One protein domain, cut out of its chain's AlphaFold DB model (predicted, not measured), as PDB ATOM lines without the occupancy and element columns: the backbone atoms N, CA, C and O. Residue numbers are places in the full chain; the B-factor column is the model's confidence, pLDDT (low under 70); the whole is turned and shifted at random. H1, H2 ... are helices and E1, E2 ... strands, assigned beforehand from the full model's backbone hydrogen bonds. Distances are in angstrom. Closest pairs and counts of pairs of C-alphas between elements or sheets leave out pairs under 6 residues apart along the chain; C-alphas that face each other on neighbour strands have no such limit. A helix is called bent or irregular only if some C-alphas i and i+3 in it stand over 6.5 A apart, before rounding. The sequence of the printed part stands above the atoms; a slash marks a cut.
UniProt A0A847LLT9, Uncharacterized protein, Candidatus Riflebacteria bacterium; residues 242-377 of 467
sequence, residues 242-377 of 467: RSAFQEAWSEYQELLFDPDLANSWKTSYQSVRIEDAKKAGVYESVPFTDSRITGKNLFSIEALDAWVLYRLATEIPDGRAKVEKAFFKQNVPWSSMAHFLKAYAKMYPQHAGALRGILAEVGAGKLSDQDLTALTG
ATOM      1  N   ARG A 242     115.662 136.055  12.065       91.12
ATOM      2  CA  ARG A 242     115.464 134.935  11.123       91.12
ATOM      3  C   ARG A 242     114.521 133.880  11.679       91.12
ATOM      4  O   ARG A 242     113.763 133.311  10.907       91.12
ATOM      5  N   SER A 243     114.567 133.630  12.988       92.25
ATOM      6  CA  SER A 243     113.617 132.733  13.654       92.25
ATOM      7  C   SER A 243     112.213 133.320  13.566       92.25
ATOM      8  O   SER A 243     111.311 132.648  13.087       92.25
ATOM      9  N   ALA A 244     112.076 134.611  13.900       94.56
ATOM     10  CA  ALA A 244     110.828 135.353  13.774       94.56
ATOM     11  C   ALA A 244     110.252 135.261  12.357       94.56
ATOM     12  O   ALA A 244     109.112 134.849  12.182       94.56
ATOM     13  N   PHE A 245     111.075 135.547  11.344       95.38
ATOM     14  CA  PHE A 245     110.664 135.470   9.945       95.38
ATOM     15  C   PHE A 245     110.289 134.048   9.497       95.38
ATOM     16  O   PHE A 245     109.386 133.880   8.677       95.38
ATOM     17  N   GLN A 246     110.982 133.022  10.001       94.00
ATOM     18  CA  GLN A 246     110.683 131.637   9.652       94.00
ATOM     19  C   GLN A 246     109.303 131.219  10.162       94.00
ATOM     20  O   GLN A 246     108.498 130.745   9.362       94.00
ATOM     21  N   GLU A 247     109.031 131.420  11.452       94.81
ATOM     22  CA  GLU A 247     107.719 131.115  12.033       94.81
ATOM     23  C   GLU A 247     106.636 132.003  11.428       94.81
ATOM     24  O   GLU A 247     105.553 131.534  11.097       94.81
ATOM     25  N   ALA A 248     106.950 133.272  11.172       95.88
ATOM     26  CA  ALA A 248     106.017 134.201  10.561       95.88
ATOM     27  C   ALA A 248     105.534 133.771   9.177       95.88
ATOM     28  O   ALA A 248     104.376 133.998   8.835       95.88
ATOM     29  N   TRP A 249     106.399 133.153   8.368       96.88
ATOM     30  CA  TRP A 249     105.978 132.575   7.095       96.88
ATOM     31  C   TRP A 249     104.937 131.473   7.299       96.88
ATOM     32  O   TRP A 249     103.939 131.436   6.581       96.88
ATOM     33  N   SER A 250     105.146 130.601   8.283       95.88
ATOM     34  CA  SER A 250     104.243 129.485   8.570       95.88
ATOM     35  C   SER A 250     102.918 129.947   9.163       95.88
ATOM     36  O   SER A 250     101.846 129.539   8.716       95.88
ATOM     37  N   GLU A 251     102.979 130.896  10.082       95.56
ATOM     38  CA  GLU A 251     101.815 131.514  10.694       95.56
ATOM     39  C   GLU A 251     100.996 132.355   9.705       95.56
ATOM     40  O   GLU A 251      99.767 132.337   9.721       95.56
ATOM     41  N   TYR A 252     101.651 133.045   8.770       95.81
ATOM     42  CA  TYR A 252     100.977 133.713   7.655       95.81
ATOM     43  C   TYR A 252     100.097 132.742   6.850       95.81
ATOM     44  O   TYR A 252      98.971 133.088   6.482       95.81
ATOM     45  N   GLN A 253     100.580 131.519   6.607       96.31
ATOM     46  CA  GLN A 253      99.799 130.494   5.914       96.31
ATOM     47  C   GLN A 253      98.627 129.996   6.769       96.31
ATOM     48  O   GLN A 253      97.542 129.785   6.223       96.31
ATOM     49  N   GLU A 254      98.789 129.882   8.095       94.50
ATOM     50  CA  GLU A 254      97.661 129.618   9.004       94.50
ATOM     51  C   GLU A 254      96.584 130.703   8.905       94.50
ATOM     52  O   GLU A 254      95.403 130.377   8.803       94.50
ATOM     53  N   LEU A 255      96.976 131.981   8.912       93.50
ATOM     54  CA  LEU A 255      96.036 133.105   8.855       93.50
ATOM     55  C   LEU A 255      95.243 133.140   7.549       93.50
ATOM     56  O   LEU A 255      94.061 133.475   7.550       93.50
ATOM     57  N   LEU A 256      95.881 132.790   6.428       92.88
ATOM     58  CA  LEU A 256      95.187 132.657   5.146       92.88
ATOM     59  C   LEU A 256      94.261 131.440   5.096       92.88
ATOM     60  O   LEU A 256      93.269 131.463   4.366       92.88
ATOM     61  N   PHE A 257      94.605 130.371   5.813       92.56
ATOM     62  CA  PHE A 257      93.817 129.146   5.850       92.56
ATOM     63  C   PHE A 257      92.588 129.266   6.760       92.56
ATOM     64  O   PHE A 257      91.516 128.784   6.399       92.56
ATOM     65  N   ASP A 258      92.727 129.922   7.915       90.38
ATOM     66  CA  ASP A 258      91.657 130.139   8.892       90.38
ATOM     67  C   ASP A 258      91.470 131.640   9.176       90.38
ATOM     68  O   ASP A 258      92.043 132.158  10.135       90.38
ATOM     69  N   PRO A 259      90.656 132.366   8.388       83.31
ATOM     70  CA  PRO A 259      90.448 133.803   8.576       83.31
ATOM     71  C   PRO A 259      89.892 134.193   9.954       83.31
ATOM     72  O   PRO A 259      90.137 135.309  10.413       83.31
ATOM     73  N   ASP A 260      89.194 133.288  10.651       85.50
ATOM     74  CA  ASP A 260      88.707 133.541  12.016       85.50
ATOM     75  C   ASP A 260      89.872 133.785  12.991       85.50
ATOM     76  O   ASP A 260      89.749 134.546  13.957       85.50
ATOM     77  N   LEU A 261      91.032 133.182  12.709       84.88
ATOM     78  CA  LEU A 261      92.264 133.360  13.465       84.88
ATOM     79  C   LEU A 261      92.816 134.787  13.341       84.88
ATOM     80  O   LEU A 261      93.379 135.314  14.301       84.88
ATOM     81  N   ALA A 262      92.636 135.441  12.190       82.25
ATOM     82  CA  ALA A 262      93.184 136.773  11.933       82.25
ATOM     83  C   ALA A 262      92.712 137.810  12.967       82.25
ATOM     84  O   ALA A 262      93.481 138.669  13.403       82.25
ATOM     85  N   ASN A 263      91.468 137.682  13.437       76.00
ATOM     86  CA  ASN A 263      90.914 138.570  14.456       76.00
ATOM     87  C   ASN A 263      91.585 138.389  15.824       76.00
ATOM     88  O   ASN A 263      91.910 139.383  16.478       76.00
ATOM     89  N   SER A 264      91.845 137.148  16.255       79.00
ATOM     90  CA  SER A 264      92.546 136.898  17.524       79.00
ATOM     91  C   SER A 264      94.035 137.257  17.447       79.00
ATOM     92  O   SER A 264      94.695 137.472  18.461       79.00
ATOM     93  N   TRP A 265      94.591 137.331  16.241       78.44
ATOM     94  CA  TRP A 265      95.984 137.701  16.017       78.44
ATOM     95  C   TRP A 265      96.258 139.184  16.195       78.44
ATOM     96  O   TRP A 265      97.288 139.547  16.762       78.44
ATOM     97  N   LYS A 266      95.298 140.035  15.818       73.19
ATOM     98  CA  LYS A 266      95.373 141.485  16.041       73.19
ATOM     99  C   LYS A 266      95.616 141.849  17.511       73.19
ATOM    100  O   LYS A 266      96.250 142.860  17.803       73.19
ATOM    101  N   THR A 267      95.116 141.038  18.441       74.88
ATOM    102  CA  THR A 267      95.318 141.240  19.883       74.88
ATOM    103  C   THR A 267      96.563 140.527  20.413       74.88
ATOM    104  O   THR A 267      97.148 140.973  21.397       74.88
ATOM    105  N   SER A 268      97.026 139.465  19.748       73.38
ATOM    106  CA  SER A 268      98.107 138.600  20.241       73.38
ATOM    107  C   SER A 268      99.471 139.298  20.338       73.38
ATOM    108  O   SER A 268     100.237 138.998  21.247       73.38
ATOM    109  N   TYR A 269      99.774 140.259  19.458       76.19
ATOM    110  CA  TYR A 269     101.041 141.007  19.502       76.19
ATOM    111  C   TYR A 269     101.010 142.244  20.419       76.19
ATOM    112  O   TYR A 269     102.019 142.934  20.558       76.19
ATOM    113  N   GLN A 270      99.870 142.554  21.053       83.69
ATOM    114  CA  GLN A 270      99.740 143.726  21.933       83.69
ATOM    115  C   GLN A 270     100.512 143.573  23.251       83.69
ATOM    116  O   GLN A 270     100.808 144.570  23.911       83.69
ATOM    117  N   SER A 271     100.863 142.342  23.619       90.06
ATOM    118  CA  SER A 271     101.816 142.041  24.682       90.06
ATOM    119  C   SER A 271     102.978 141.257  24.096       90.06
ATOM    120  O   SER A 271     102.752 140.320  23.336       90.06
ATOM    121  N   VAL A 272     104.203 141.633  24.453       92.44
ATOM    122  CA  VAL A 272     105.432 140.967  24.023       92.44
ATOM    123  C   VAL A 272     106.018 140.194  25.196       92.44
ATOM    124  O   VAL A 272     106.177 140.744  26.286       92.44
ATOM    125  N   ARG A 273     106.356 138.924  24.977       94.12
ATOM    126  CA  ARG A 273     107.073 138.095  25.947       94.12
ATOM    127  C   ARG A 273     108.574 138.272  25.762       94.12
ATOM    128  O   ARG A 273     109.088 138.142  24.656       94.12
ATOM    129  N   ILE A 274     109.276 138.551  26.850       93.31
ATOM    130  CA  ILE A 274     110.732 138.666  26.889       93.31
ATOM    131  C   ILE A 274     111.242 137.639  27.894       93.31
ATOM    132  O   ILE A 274     110.918 137.719  29.078       93.31
ATOM    133  N   GLU A 275     112.016 136.662  27.429       93.88
ATOM    134  CA  GLU A 275     112.624 135.670  28.317       93.88
ATOM    135  C   GLU A 275     113.804 136.275  29.099       93.88
ATOM    136  O   GLU A 275     114.613 137.043  28.564       93.88
ATOM    137  N   ASP A 276     113.924 135.916  30.378       91.12
ATOM    138  CA  ASP A 276     115.061 136.274  31.218       91.12
ATOM    139  C   ASP A 276     116.338 135.636  30.654       91.12
ATOM    140  O   ASP A 276     116.529 134.420  30.659       91.12
ATOM    141  N   ALA A 277     117.281 136.479  30.231       88.38
ATOM    142  CA  ALA A 277     118.547 136.045  29.645       88.38
ATOM    143  C   ALA A 277     119.408 135.142  30.559       88.38
ATOM    144  O   ALA A 277     120.374 134.538  30.086       88.38
ATOM    145  N   LYS A 278     119.116 135.078  31.863       90.25
ATOM    146  CA  LYS A 278     119.829 134.286  32.875       90.25
ATOM    147  C   LYS A 278     119.044 133.063  33.349       90.25
ATOM    148  O   LYS A 278     119.640 132.224  34.026       90.25
ATOM    149  N   LYS A 279     117.744 132.963  33.062       91.56
ATOM    150  CA  LYS A 279     116.873 131.903  33.589       91.56
ATOM    151  C   LYS A 279     115.926 131.388  32.509       91.56
ATOM    152  O   LYS A 279     114.906 132.008  32.236       91.56
ATOM    153  N   ALA A 280     116.262 130.217  31.971       89.38
ATOM    154  CA  ALA A 280     115.447 129.522  30.984       89.38
ATOM    155  C   ALA A 280     114.003 129.308  31.478       89.38
ATOM    156  O   ALA A 280     113.802 128.856  32.610       89.38
ATOM    157  N   GLY A 281     113.025 129.640  30.638       88.75
ATOM    158  CA  GLY A 281     111.592 129.440  30.864       88.75
ATOM    159  C   GLY A 281     110.926 130.515  31.727       88.75
ATOM    160  O   GLY A 281     109.735 130.419  32.028       88.75
ATOM    161  N   VAL A 282     111.669 131.543  32.151       94.00
ATOM    162  CA  VAL A 282     111.131 132.668  32.926       94.00
ATOM    163  C   VAL A 282     110.884 133.842  31.990       94.00
ATOM    164  O   VAL A 282     111.821 134.378  31.410       94.00
ATOM    165  N   TYR A 283     109.627 134.268  31.877       94.25
ATOM    166  CA  TYR A 283     109.213 135.322  30.953       94.25
ATOM    167  C   TYR A 283     108.647 136.538  31.682       94.25
ATOM    168  O   TYR A 283     107.870 136.405  32.627       94.25
ATOM    169  N   GLU A 284     108.972 137.720  31.169       95.00
ATOM    170  CA  GLU A 284     108.267 138.965  31.451       95.00
ATOM    171  C   GLU A 284     107.353 139.303  30.266       95.00
ATOM    172  O   GLU A 284     107.803 139.347  29.120       95.00
ATOM    173  N   SER A 285     106.072 139.551  30.534       94.88
ATOM    174  CA  SER A 285     105.129 140.044  29.527       94.88
ATOM    175  C   SER A 285     105.011 141.556  29.641       94.88
ATOM    176  O   SER A 285     104.555 142.074  30.659       94.88
ATOM    177  N   VAL A 286     105.395 142.259  28.582       93.56
ATOM    178  CA  VAL A 286     105.406 143.724  28.525       93.56
ATOM    179  C   VAL A 286     104.363 144.201  27.519       93.56
ATOM    180  O   VAL A 286     104.064 143.473  26.566       93.56
ATOM    181  N   PRO A 287     103.758 145.386  27.686       91.38
ATOM    182  CA  PRO A 287     102.912 145.942  26.639       91.38
ATOM    183  C   PRO A 287     103.754 146.245  25.396       91.38
ATOM    184  O   PRO A 287     104.922 146.612  25.497       91.38
ATOM    185  N   PHE A 288     103.152 146.164  24.212       87.38
ATOM    186  CA  PHE A 288     103.828 146.493  22.956       87.38
ATOM    187  C   PHE A 288     104.426 147.908  22.954       87.38
ATOM    188  O   PHE A 288     105.448 148.159  22.325       87.38
ATOM    189  N   THR A 289     103.822 148.840  23.693       87.19
ATOM    190  CA  THR A 289     104.293 150.221  23.837       87.19
ATOM    191  C   THR A 289     105.546 150.370  24.703       87.19
ATOM    192  O   THR A 289     106.163 151.433  24.639       87.19
ATOM    193  N   ASP A 290     105.976 149.332  25.431       92.19
ATOM    194  CA  ASP A 290     107.174 149.344  26.282       92.19
ATOM    195  C   ASP A 290     108.413 149.846  25.512       92.19
ATOM    196  O   ASP A 290     108.588 149.585  24.315       92.19
ATOM    197  N   SER A 291     109.265 150.618  26.188       89.88
ATOM    198  CA  SER A 291     110.432 151.277  25.589       89.88
ATOM    199  C   SER A 291     111.525 150.297  25.150       89.88
ATOM    200  O   SER A 291     112.334 150.632  24.282       89.88
ATOM    201  N   ARG A 292     111.535 149.073  25.692       90.75
ATOM    202  CA  ARG A 292     112.424 147.981  25.262       90.75
ATOM    203  C   ARG A 292     112.037 147.420  23.895       90.75
ATOM    204  O   ARG A 292     112.881 146.845  23.202       90.75
ATOM    205  N   ILE A 293     110.780 147.597  23.490       91.25
ATOM    206  CA  ILE A 293     110.308 147.268  22.149       91.25
ATOM    207  C   ILE A 293     110.577 148.483  21.262       91.25
ATOM    208  O   ILE A 293     109.958 149.538  21.395       91.25
ATOM    209  N   THR A 294     111.548 148.351  20.371       88.62
ATOM    210  CA  THR A 294     112.046 149.418  19.496       88.62
ATOM    211  C   THR A 294     111.716 149.083  18.048       88.62
ATOM    212  O   THR A 294     111.602 147.912  17.703       88.62
ATOM    213  N   GLY A 295     111.652 150.079  17.159       84.12
ATOM    214  CA  GLY A 295     111.448 149.831  15.724       84.12
ATOM    215  C   GLY A 295     112.398 148.773  15.142       84.12
ATOM    216  O   GLY A 295     112.003 147.948  14.321       84.12
ATOM    217  N   LYS A 296     113.633 148.724  15.654       80.62
ATOM    218  CA  LYS A 296     114.669 147.769  15.249       80.62
ATOM    219  C   LYS A 296     114.347 146.308  15.590       80.62
ATOM    220  O   LYS A 296     114.831 145.426  14.887       80.62
ATOM    221  N   ASN A 297     113.604 146.042  16.664       86.75
ATOM    222  CA  ASN A 297     113.312 144.681  17.127       86.75
ATOM    223  C   ASN A 297     111.845 144.264  16.931       86.75
ATOM    224  O   ASN A 297     111.473 143.173  17.342       86.75
ATOM    225  N   LEU A 298     111.036 145.081  16.249       86.69
ATOM    226  CA  LEU A 298     109.681 144.694  15.848       86.69
ATOM    227  C   LEU A 298     109.680 143.427  14.992       86.69
ATOM    228  O   LEU A 298     108.927 142.500  15.264       86.69
ATOM    229  N   PHE A 299     110.598 143.349  14.027       89.88
ATOM    230  CA  PHE A 299     110.747 142.193  13.134       89.88
ATOM    231  C   PHE A 299     111.598 141.066  13.745       89.88
ATOM    232  O   PHE A 299     112.357 140.373  13.066       89.88
ATOM    233  N   SER A 300     111.528 140.961  15.071       93.19
ATOM    234  CA  SER A 300     111.977 139.832  15.883       93.19
ATOM    235  C   SER A 300     110.790 139.163  16.592       93.19
ATOM    236  O   SER A 300     111.004 138.368  17.500       93.19
ATOM    237  N   ILE A 301     109.552 139.500  16.220       93.69
ATOM    238  CA  ILE A 301     108.330 138.959  16.817       93.69
ATOM    239  C   ILE A 301     107.517 138.303  15.701       93.69
ATOM    240  O   ILE A 301     107.048 138.973  14.780       93.69
ATOM    241  N   GLU A 302     107.339 136.991  15.808       93.50
ATOM    242  CA  GLU A 302     106.714 136.123  14.799       93.50
ATOM    243  C   GLU A 302     105.322 136.631  14.403       93.50
ATOM    244  O   GLU A 302     105.001 136.758  13.222       93.50
ATOM    245  N   ALA A 303     104.521 137.006  15.406       92.25
ATOM    246  CA  ALA A 303     103.163 137.492  15.210       92.25
ATOM    247  C   ALA A 303     103.097 138.775  14.371       92.25
ATOM    248  O   ALA A 303     102.185 138.931  13.560       92.25
ATOM    249  N   LEU A 304     104.052 139.693  14.553       92.19
ATOM    250  CA  LEU A 304     104.089 140.953  13.806       92.19
ATOM    251  C   LEU A 304     104.502 140.722  12.360       92.19
ATOM    252  O   LEU A 304     103.857 141.244  11.450       92.19
ATOM    253  N   ASP A 305     105.541 139.920  12.149       94.88
ATOM    254  CA  ASP A 305     106.022 139.581  10.814       94.88
ATOM    255  C   ASP A 305     104.909 138.904   9.997       94.88
ATOM    256  O   ASP A 305     104.601 139.334   8.883       94.88
ATOM    257  N   ALA A 306     104.238 137.906  10.577       95.44
ATOM    258  CA  ALA A 306     103.120 137.207   9.945       95.44
ATOM    259  C   ALA A 306     101.939 138.141   9.673       95.44
ATOM    260  O   ALA A 306     101.327 138.064   8.606       95.44
ATOM    261  N   TRP A 307     101.639 139.062  10.594       94.69
ATOM    262  CA  TRP A 307     100.575 140.042  10.400       94.69
ATOM    263  C   TRP A 307     100.871 140.994   9.237       94.69
ATOM    264  O   TRP A 307      99.987 141.267   8.425       94.69
ATOM    265  N   VAL A 308     102.121 141.447   9.082       95.12
ATOM    266  CA  VAL A 308     102.528 142.239   7.911       95.12
ATOM    267  C   VAL A 308     102.356 141.433   6.622       95.12
ATOM    268  O   VAL A 308     101.776 141.948   5.666       95.12
ATOM    269  N   LEU A 309     102.808 140.173   6.581       97.12
ATOM    270  CA  LEU A 309     102.629 139.303   5.408       97.12
ATOM    271  C   LEU A 309     101.145 139.098   5.069       97.12
ATOM    272  O   LEU A 309     100.758 139.197   3.903       97.12
ATOM    273  N   TYR A 310     100.307 138.878   6.082       96.06
ATOM    274  CA  TYR A 310      98.865 138.706   5.932       96.06
ATOM    275  C   TYR A 310      98.185 139.960   5.374       96.06
ATOM    276  O   TYR A 310      97.423 139.870   4.408       96.06
ATOM    277  N   ARG A 311      98.505 141.145   5.907       95.56
ATOM    278  CA  ARG A 311      97.980 142.422   5.396       95.56
ATOM    279  C   ARG A 311      98.431 142.692   3.963       95.56
ATOM    280  O   ARG A 311      97.611 143.038   3.121       95.56
ATOM    281  N   LEU A 312      99.703 142.444   3.638       97.50
ATOM    282  CA  LEU A 312     100.181 142.529   2.252       97.50
ATOM    283  C   LEU A 312      99.419 141.577   1.325       97.50
ATOM    284  O   LEU A 312      99.187 141.911   0.166       97.50
ATOM    285  N   ALA A 313      99.043 140.398   1.816       97.00
ATOM    286  CA  ALA A 313      98.329 139.413   1.022       97.00
ATOM    287  C   ALA A 313      96.853 139.757   0.782       97.00
ATOM    288  O   ALA A 313      96.313 139.357  -0.251       97.00
ATOM    289  N   THR A 314      96.222 140.475   1.712       95.75
ATOM    290  CA  THR A 314      94.769 140.705   1.741       95.75
ATOM    291  C   THR A 314      94.357 142.128   1.364       95.75
ATOM    292  O   THR A 314      93.274 142.310   0.817       95.75
ATOM    293  N   GLU A 315      95.209 143.132   1.587       95.94
ATOM    294  CA  GLU A 315      94.892 144.548   1.332       95.94
ATOM    295  C   GLU A 315      95.436 145.059  -0.009       95.94
ATOM    296  O   GLU A 315      94.956 146.060  -0.543       95.94
ATOM    297  N   ILE A 316      96.433 144.381  -0.587       96.19
ATOM    298  CA  ILE A 316      96.995 144.732  -1.898       96.19
ATOM    299  C   ILE A 316      96.299 143.897  -2.986       96.19
ATOM    300  O   ILE A 316      96.139 142.688  -2.806       96.19
ATOM    301  N   PRO A 317      95.941 144.482  -4.150       95.50
ATOM    302  CA  PRO A 317      95.422 143.719  -5.289       95.50
ATOM    303  C   PRO A 317      96.357 142.564  -5.669       95.50
ATOM    304  O   PRO A 317      97.566 142.764  -5.786       95.50
ATOM    305  N   ASP A 318      95.824 141.352  -5.837       96.50
ATOM    306  CA  ASP A 318      96.560 140.076  -5.966       96.50
ATOM    307  C   ASP A 318      97.707 139.903  -4.949       96.50
ATOM    308  O   ASP A 318      98.762 139.336  -5.258       96.50
ATOM    309  N   GLY A 319      97.531 140.437  -3.740       97.25
ATOM    310  CA  GLY A 319      98.561 140.533  -2.714       97.25
ATOM    311  C   GLY A 319      99.184 139.185  -2.380       97.25
ATOM    312  O   GLY A 319     100.408 139.068  -2.367       97.25
ATOM    313  N   ARG A 320      98.360 138.144  -2.190       95.81
ATOM    314  CA  ARG A 320      98.824 136.777  -1.899       95.81
ATOM    315  C   ARG A 320      99.822 136.270  -2.939       95.81
ATOM    316  O   ARG A 320     100.949 135.932  -2.590       95.81
ATOM    317  N   ALA A 321      99.451 136.304  -4.219       95.94
ATOM    318  CA  ALA A 321     100.328 135.864  -5.303       95.94
ATOM    319  C   ALA A 321     101.625 136.690  -5.354       95.94
ATOM    320  O   ALA A 321     102.702 136.169  -5.656       95.94
ATOM    321  N   LYS A 322     101.549 137.987  -5.029       98.00
ATOM    322  CA  LYS A 322     102.719 138.868  -4.965       98.00
ATOM    323  C   LYS A 322     103.652 138.510  -3.804       98.00
ATOM    324  O   LYS A 322     104.862 138.439  -4.033       98.00
ATOM    325  N   VAL A 323     103.105 138.268  -2.607       97.81
ATOM    326  CA  VAL A 323     103.833 137.841  -1.398       97.81
ATOM    327  C   VAL A 323     104.519 136.501  -1.641       97.81
ATOM    328  O   VAL A 323     105.739 136.426  -1.511       97.81
ATOM    329  N   GLU A 324     103.781 135.484  -2.090       95.75
ATOM    330  CA  GLU A 324     104.320 134.149  -2.377       95.75
ATOM    331  C   GLU A 324     105.436 134.213  -3.431       95.75
ATOM    332  O   GLU A 324     106.533 133.689  -3.230       95.75
ATOM    333  N   LYS A 325     105.222 134.947  -4.532       95.19
ATOM    334  CA  LYS A 325     106.244 135.120  -5.572       95.19
ATOM    335  C   LYS A 325     107.498 135.826  -5.050       95.19
ATOM    336  O   LYS A 325     108.605 135.461  -5.449       95.19
ATOM    337  N   ALA A 326     107.353 136.844  -4.199       96.44
ATOM    338  CA  ALA A 326     108.493 137.523  -3.587       96.44
ATOM    339  C   ALA A 326     109.240 136.598  -2.616       96.44
ATOM    340  O   ALA A 326     110.467 136.526  -2.685       96.44
ATOM    341  N   PHE A 327     108.505 135.852  -1.785       95.88
ATOM    342  CA  PHE A 327     109.058 134.894  -0.834       95.88
ATOM    343  C   PHE A 327     109.868 133.826  -1.564       95.88
ATOM    344  O   PHE A 327     111.077 133.747  -1.369       95.88
ATOM    345  N   PHE A 328     109.262 133.082  -2.494       91.06
ATOM    346  CA  PHE A 328     109.943 131.987  -3.188       91.06
ATOM    347  C   PHE A 328     111.121 132.451  -4.047       91.06
ATOM    348  O   PHE A 328     112.125 131.746  -4.148       91.06
ATOM    349  N   LYS A 329     111.064 133.660  -4.625       88.88
ATOM    350  CA  LYS A 329     112.199 134.227  -5.371       88.88
ATOM    351  C   LYS A 329     113.376 134.606  -4.466       88.88
ATOM    352  O   LYS A 329     114.507 134.667  -4.943       88.88
ATOM    353  N   GLN A 330     113.117 134.905  -3.196       87.31
ATOM    354  CA  GLN A 330     114.118 135.306  -2.202       87.31
ATOM    355  C   GLN A 330     114.316 134.261  -1.111       87.31
ATOM    356  O   GLN A 330     114.891 134.569  -0.073       87.31
ATOM    357  N   ASN A 331     113.835 133.041  -1.319       86.81
ATOM    358  CA  ASN A 331     113.902 131.986  -0.330       86.81
ATOM    359  C   ASN A 331     115.335 131.451  -0.267       86.81
ATOM    360  O   ASN A 331     115.748 130.632  -1.088       86.81
ATOM    361  N   VAL A 332     116.130 131.990   0.656       84.94
ATOM    362  CA  VAL A 332     117.544 131.661   0.832       84.94
ATOM    363  C   VAL A 332     117.855 131.447   2.317       84.94
ATOM    364  O   VAL A 332     117.127 131.939   3.176       84.94
ATOM    365  N   PRO A 333     118.959 130.755   2.659       81.31
ATOM    366  CA  PRO A 333     119.288 130.401   4.047       81.31
ATOM    367  C   PRO A 333     119.398 131.552   5.058       81.31
ATOM    368  O   PRO A 333     119.355 131.328   6.265       81.31
ATOM    369  N   TRP A 334     119.555 132.786   4.598       82.06
ATOM    370  CA  TRP A 334     119.736 133.972   5.440       82.06
ATOM    371  C   TRP A 334     118.608 134.996   5.278       82.06
ATOM    372  O   TRP A 334     118.786 136.161   5.640       82.06
ATOM    373  N   SER A 335     117.459 134.583   4.739       88.44
ATOM    374  CA  SER A 335     116.302 135.463   4.616       88.44
ATOM    375  C   SER A 335     115.829 135.958   5.983       88.44
ATOM    376  O   SER A 335     115.934 135.289   7.007       88.44
ATOM    377  N   SER A 336     115.343 137.190   5.988       92.06
ATOM    378  CA  SER A 336     114.729 137.861   7.131       92.06
ATOM    379  C   SER A 336     113.608 138.745   6.609       92.06
ATOM    380  O   SER A 336     113.566 139.039   5.408       92.06
ATOM    381  N   MET A 337     112.763 139.247   7.505       94.81
ATOM    382  CA  MET A 337     111.681 140.138   7.111       94.81
ATOM    383  C   MET A 337     112.198 141.383   6.377       94.81
ATOM    384  O   MET A 337     111.713 141.715   5.303       94.81
ATOM    385  N   ALA A 338     113.281 142.008   6.851       92.38
ATOM    386  CA  ALA A 338     113.898 143.148   6.167       92.38
ATOM    387  C   ALA A 338     114.369 142.816   4.734       92.38
ATOM    388  O   ALA A 338     114.186 143.612   3.812       92.38
ATOM    389  N   HIS A 339     114.955 141.630   4.521       91.56
ATOM    390  CA  HIS A 339     115.335 141.172   3.178       91.56
ATOM    391  C   HIS A 339     114.086 141.004   2.309       91.56
ATOM    392  O   HIS A 339     114.027 141.565   1.211       91.56
ATOM    393  N   PHE A 340     113.079 140.287   2.810       96.12
ATOM    394  CA  PHE A 340     111.822 140.065   2.103       96.12
ATOM    395  C   PHE A 340     111.154 141.385   1.696       96.12
ATOM    396  O   PHE A 340     110.872 141.577   0.514       96.12
ATOM    397  N   LEU A 341     110.969 142.322   2.630       95.94
ATOM    398  CA  LEU A 341     110.293 143.602   2.394       95.94
ATOM    399  C   LEU A 341     111.014 144.448   1.338       95.94
ATOM    400  O   LEU A 341     110.379 144.978   0.424       95.94
ATOM    401  N   LYS A 342     112.349 144.509   1.397       93.81
ATOM    402  CA  LYS A 342     113.164 145.211   0.397       93.81
ATOM    403  C   LYS A 342     113.023 144.596  -0.993       93.81
ATOM    404  O   LYS A 342     112.934 145.304  -1.997       93.81
ATOM    405  N   ALA A 343     113.004 143.269  -1.074       93.69
ATOM    406  CA  ALA A 343     112.828 142.579  -2.342       93.69
ATOM    407  C   ALA A 343     111.399 142.706  -2.886       93.69
ATOM    408  O   ALA A 343     111.234 142.896  -4.091       93.69
ATOM    409  N   TYR A 344     110.388 142.658  -2.016       96.88
ATOM    410  CA  TYR A 344     108.991 142.884  -2.369       96.88
ATOM    411  C   TYR A 344     108.806 144.282  -2.968       96.88
ATOM    412  O   TYR A 344     108.301 144.406  -4.082       96.88
ATOM    413  N   ALA A 345     109.297 145.326  -2.291       95.94
ATOM    414  CA  ALA A 345     109.219 146.706  -2.771       95.94
ATOM    415  C   ALA A 345     109.931 146.894  -4.121       95.94
ATOM    416  O   ALA A 345     109.418 147.567  -5.011       95.94
ATOM    417  N   LYS A 346     111.086 146.241  -4.312       94.75
ATOM    418  CA  LYS A 346     111.801 146.238  -5.596       94.75
ATOM    419  C   LYS A 346     111.019 145.533  -6.708       94.75
ATOM    420  O   LYS A 346     111.111 145.935  -7.864       94.75
ATOM    421  N   MET A 347     110.306 144.453  -6.390       95.88
ATOM    422  CA  MET A 347     109.513 143.699  -7.364       95.88
ATOM    423  C   MET A 347     108.200 144.389  -7.728       95.88
ATOM    424  O   MET A 347     107.731 144.223  -8.853       95.88
ATOM    425  N   TYR A 348     107.626 145.143  -6.795       96.19
ATOM    426  CA  TYR A 348     106.336 145.805  -6.949       96.19
ATOM    427  C   TYR A 348     106.416 147.276  -6.514       96.19
ATOM    428  O   TYR A 348     105.776 147.664  -5.531       96.19
ATOM    429  N   PRO A 349     107.191 148.117  -7.226       94.44
ATOM    430  CA  PRO A 349     107.407 149.513  -6.840       94.44
ATOM    431  C   PRO A 349     106.102 150.314  -6.738       94.44
ATOM    432  O   PRO A 349     105.979 151.183  -5.878       94.44
ATOM    433  N   GLN A 350     105.090 149.971  -7.537       93.69
ATOM    434  CA  GLN A 350     103.762 150.584  -7.487       93.69
ATOM    435  C   GLN A 350     103.007 150.336  -6.166       93.69
ATOM    436  O   GLN A 350     102.068 151.060  -5.855       93.69
ATOM    437  N   HIS A 351     103.401 149.327  -5.383       94.94
ATOM    438  CA  HIS A 351     102.800 149.006  -4.084       94.94
ATOM    439  C   HIS A 351     103.677 149.436  -2.900       94.94
ATOM    440  O   HIS A 351     103.307 149.199  -1.751       94.94
ATOM    441  N   ALA A 352     104.814 150.101  -3.142       91.69
ATOM    442  CA  ALA A 352     105.727 150.522  -2.079       91.69
ATOM    443  C   ALA A 352     105.069 151.490  -1.076       91.69
ATOM    444  O   ALA A 352     105.344 151.405   0.119       91.69
ATOM    445  N   GLY A 353     104.163 152.362  -1.537       90.88
ATOM    446  CA  GLY A 353     103.391 153.255  -0.665       90.88
ATOM    447  C   GLY A 353     102.462 152.497   0.290       90.88
ATOM    448  O   GLY A 353     102.509 152.729   1.494       90.88
ATOM    449  N   ALA A 354     101.687 151.538  -0.230       94.25
ATOM    450  CA  ALA A 354     100.807 150.688   0.578       94.25
ATOM    451  C   ALA A 354     101.602 149.840   1.583       94.25
ATOM    452  O   ALA A 354     101.252 149.782   2.759       94.25
ATOM    453  N   LEU A 355     102.727 149.262   1.146       95.12
ATOM    454  CA  LEU A 355     103.652 148.556   2.029       95.12
ATOM    455  C   LEU A 355     104.138 149.459   3.176       95.12
ATOM    456  O   LEU A 355     104.078 149.054   4.333       95.12
ATOM    457  N   ARG A 356     104.597 150.684   2.883       93.00
ATOM    458  CA  ARG A 356     105.023 151.630   3.930       93.00
ATOM    459  C   ARG A 356     103.885 151.973   4.891       93.00
ATOM    460  O   ARG A 356     104.142 152.033   6.089       93.00
ATOM    461  N   GLY A 357     102.662 152.156   4.390       93.00
ATOM    462  CA  GLY A 357     101.472 152.391   5.215       93.00
ATOM    463  C   GLY A 357     101.209 151.244   6.193       93.00
ATOM    464  O   GLY A 357     101.131 151.473   7.398       93.00
ATOM    465  N   ILE A 358     101.203 150.002   5.697       94.44
ATOM    466  CA  ILE A 358     101.053 148.798   6.530       94.44
ATOM    467  C   ILE A 358     102.144 148.739   7.606       94.44
ATOM    468  O   ILE A 358     101.836 148.521   8.777       94.44
ATOM    469  N   LEU A 359     103.412 148.960   7.242       93.50
ATOM    470  CA  LEU A 359     104.521 148.938   8.203       93.50
ATOM    471  C   LEU A 359     104.390 150.038   9.264       93.50
ATOM    472  O   LEU A 359     104.640 149.773  10.436       93.50
ATOM    473  N   ALA A 360     103.994 151.251   8.876       91.94
ATOM    474  CA  ALA A 360     103.814 152.364   9.803       91.94
ATOM    475  C   ALA A 360     102.694 152.085  10.821       91.94
ATOM    476  O   ALA A 360     102.877 152.316  12.018       91.94
ATOM    477  N   GLU A 361     101.566 151.539  10.357       90.62
ATOM    478  CA  GLU A 361     100.438 151.158  11.212       90.62
ATOM    479  C   GLU A 361     100.808 150.010  12.163       90.62
ATOM    480  O   GLU A 361     100.593 150.114  13.369       90.62
ATOM    481  N   VAL A 362     101.411 148.932  11.645       89.06
ATOM    482  CA  VAL A 362     101.826 147.777  12.466       89.06
ATOM    483  C   VAL A 362     102.936 148.158  13.448       89.06
ATOM    484  O   VAL A 362     102.955 147.678  14.578       89.06
ATOM    485  N   GLY A 363     103.832 149.067  13.060       87.81
ATOM    486  CA  GLY A 363     104.889 149.573  13.928       87.81
ATOM    487  C   GLY A 363     104.412 150.513  15.037       87.81
ATOM    488  O   GLY A 363     105.230 150.885  15.877       87.81
ATOM    489  N   ALA A 364     103.133 150.914  15.046       85.94
ATOM    490  CA  ALA A 364     102.511 151.811  16.026       85.94
ATOM    491  C   ALA A 364     103.380 153.032  16.395       85.94
ATOM    492  O   ALA A 364     103.589 153.341  17.568       85.94
ATOM    493  N   GLY A 365     103.947 153.697  15.383       85.50
ATOM    494  CA  GLY A 365     104.782 154.891  15.564       85.50
ATOM    495  C   GLY A 365     106.218 154.639  16.045       85.50
ATOM    496  O   GLY A 365     106.967 155.594  16.227       85.50
ATOM    497  N   LYS A 366     106.646 153.380  16.219       89.81
ATOM    498  CA  LYS A 366     108.030 153.032  16.604       89.81
ATOM    499  C   LYS A 366     109.012 152.969  15.429       89.81
ATOM    500  O   LYS A 366     110.207 152.797  15.663       89.81
ATOM    501  N   LEU A 367     108.528 153.068  14.189       90.62
ATOM    502  CA  LEU A 367     109.348 153.098  12.977       90.62
ATOM    503  C   LEU A 367     109.447 154.532  12.463       90.62
ATOM    504  O   LEU A 367     108.438 155.135  12.103       90.62
ATOM    505  N   SER A 368     110.666 155.063  12.403       89.88
ATOM    506  CA  SER A 368     110.929 156.342  11.743       89.88
ATOM    507  C   SER A 368     110.870 156.203  10.218       89.88
ATOM    508  O   SER A 368     110.975 155.105   9.664       89.88
ATOM    509  N   ASP A 369     110.793 157.323   9.498       89.31
ATOM    510  CA  ASP A 369     110.894 157.308   8.033       89.31
ATOM    511  C   ASP A 369     112.214 156.723   7.526       89.31
ATOM    512  O   ASP A 369     112.247 156.099   6.456       89.31
ATOM    513  N   GLN A 370     113.292 156.897   8.295       89.56
ATOM    514  CA  GLN A 370     114.586 156.291   8.014       89.56
ATOM    515  C   GLN A 370     114.518 154.767   8.162       89.56
ATOM    516  O   GLN A 370     115.006 154.063   7.278       89.56
ATOM    517  N   ASP A 371     113.862 154.256   9.207       90.69
ATOM    518  CA  ASP A 371     113.670 152.813   9.406       90.69
ATOM    519  C   ASP A 371     112.836 152.209   8.274       90.69
ATOM    520  O   ASP A 371     113.231 151.215   7.663       90.69
ATOM    521  N   LEU A 372     111.721 152.853   7.919       91.69
ATOM    522  CA  LEU A 372     110.866 152.430   6.808       91.69
ATOM    523  C   LEU A 372     111.634 152.409   5.480       91.69
ATOM    524  O   LEU A 372     111.481 151.489   4.674       91.69
ATOM    525  N   THR A 373     112.500 153.397   5.253       91.06
ATOM    526  CA  THR A 373     113.352 153.452   4.058       91.06
ATOM    527  C   THR A 373     114.414 152.356   4.083       91.06
ATOM    528  O   THR A 373     114.669 151.735   3.054       91.06
ATOM    529  N   ALA A 374     114.999 152.059   5.243       89.25
ATOM    530  CA  ALA A 374     115.965 150.975   5.390       89.25
ATOM    531  C   ALA A 374     115.332 149.593   5.133       89.25
ATOM    532  O   ALA A 374     115.947 148.758   4.466       89.25
ATOM    533  N   LEU A 375     114.100 149.375   5.605       89.94
ATOM    534  CA  LEU A 375     113.348 148.123   5.447       89.94
ATOM    535  C   LEU A 375     112.855 147.894   4.016       89.94
ATOM    536  O   LEU A 375     112.889 146.772   3.523       89.94
ATOM    537  N   THR A 376     112.394 148.948   3.343       90.00
ATOM    538  CA  THR A 376     111.789 148.836   2.004       90.00
ATOM    539  C   THR A 376     112.774 149.138   0.876       90.00
ATOM    540  O   THR A 376     112.574 148.705  -0.254       90.00
ATOM    541  N   GLY A 377     113.855 149.873   1.148       86.12
ATOM    542  CA  GLY A 377     114.759 150.403   0.126       86.12
ATOM    543  C   GLY A 377     114.152 151.520  -0.730       86.12
ATOM    544  O   GLY A 377     114.765 151.909  -1.722       86.12
TER     545      GLY A 377
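This is residues 242 to 377 of the 467 residues of an uncharacterized protein of Candidatus Riflebacteria bacterium (UniProt A0A847LLT9). A two-stranded hairpin, E1 and E2, lies at one end of a body of crossed helices with H4 in its middle. H1 and H7 pack on H4 from two sides, H5 makes a corner with it, H6 crosses H5, and H8 packs on H6 and H7. The 136 printed residues hold eight named helices and two named strands in the order H1 H2 E1 E2 H3 H4 H5 H6 H7 H8; the class is mostly helix and the sheet, E1 - E2, is antiparallel. The whole is compact, with a radius of gyration of the C-alphas of 14.7 A, and spans 44 by 35 by 29 A.

Start at the hairpin of E1, residues 271 to 275, and E2, residues 283 to 287: N 272 and O 286 are 2.8 A apart, within hydrogen-bond range, and the directions stand at 152 degrees. Next find the hub, H4, residues 302 to 315. H1, residues 242 to 257, touches it at a steep tilt of 45 degrees, the closest C-alphas being those of Ala 248 and Ala 306, 4.2 A. H7, residues 349 to 362, touches H4 too, closest at C-alphas 308 and 358, 6.9 A; H1 and H7 are apart. With residues 309 to 314 alone, H4 touches H5, residues 319 to 329, closest at C-alphas 313 and 319, 3.9 A. H5 touches H6, residues 337 to 347, about perpendicular at 73 degrees, closest at C-alphas 326 and 344, 5.5 A. H8, residues 369 to 376, touches H6, closest at C-alphas 342 and 376, 4.2 A. H2, residues 259 to 268, touches H4 at residues 303 to 307 alone, closest at C-alphas 268 and 303, 7.2 A. H3, residues 295 to 300, touches H1 at residues 242 to 245 alone, closest at C-alphas 300 and 244, 5.1 A. Every O i to N i+4 pair is within hydrogen-bond range in H4, H5, H6 and H8, against 11 of 12 in H1, 3 of 6 in H2, 8 of 10 in H7 and 0 of 2 in H3, where 1 of 3 O i to N i+3 pairs is.

Find C-alpha 242 at (115.464, 134.935, 11.123); from there H1 runs 23.0 A. H4 runs 19.8 A and H7 20.2 A. H3 and H7 are irregular: C-alphas 296 and 299 are 7.1 A apart, C-alphas 350 and 353 7.3 A. H8 ends at C-alpha 376, (111.789, 148.836, 2.004).

The two farthest C-alphas, of Lys 279 and Gln 350, are 47.0 A apart. The printed part has no cut, no link is long, and no printed residue is under 70 in pLDDT.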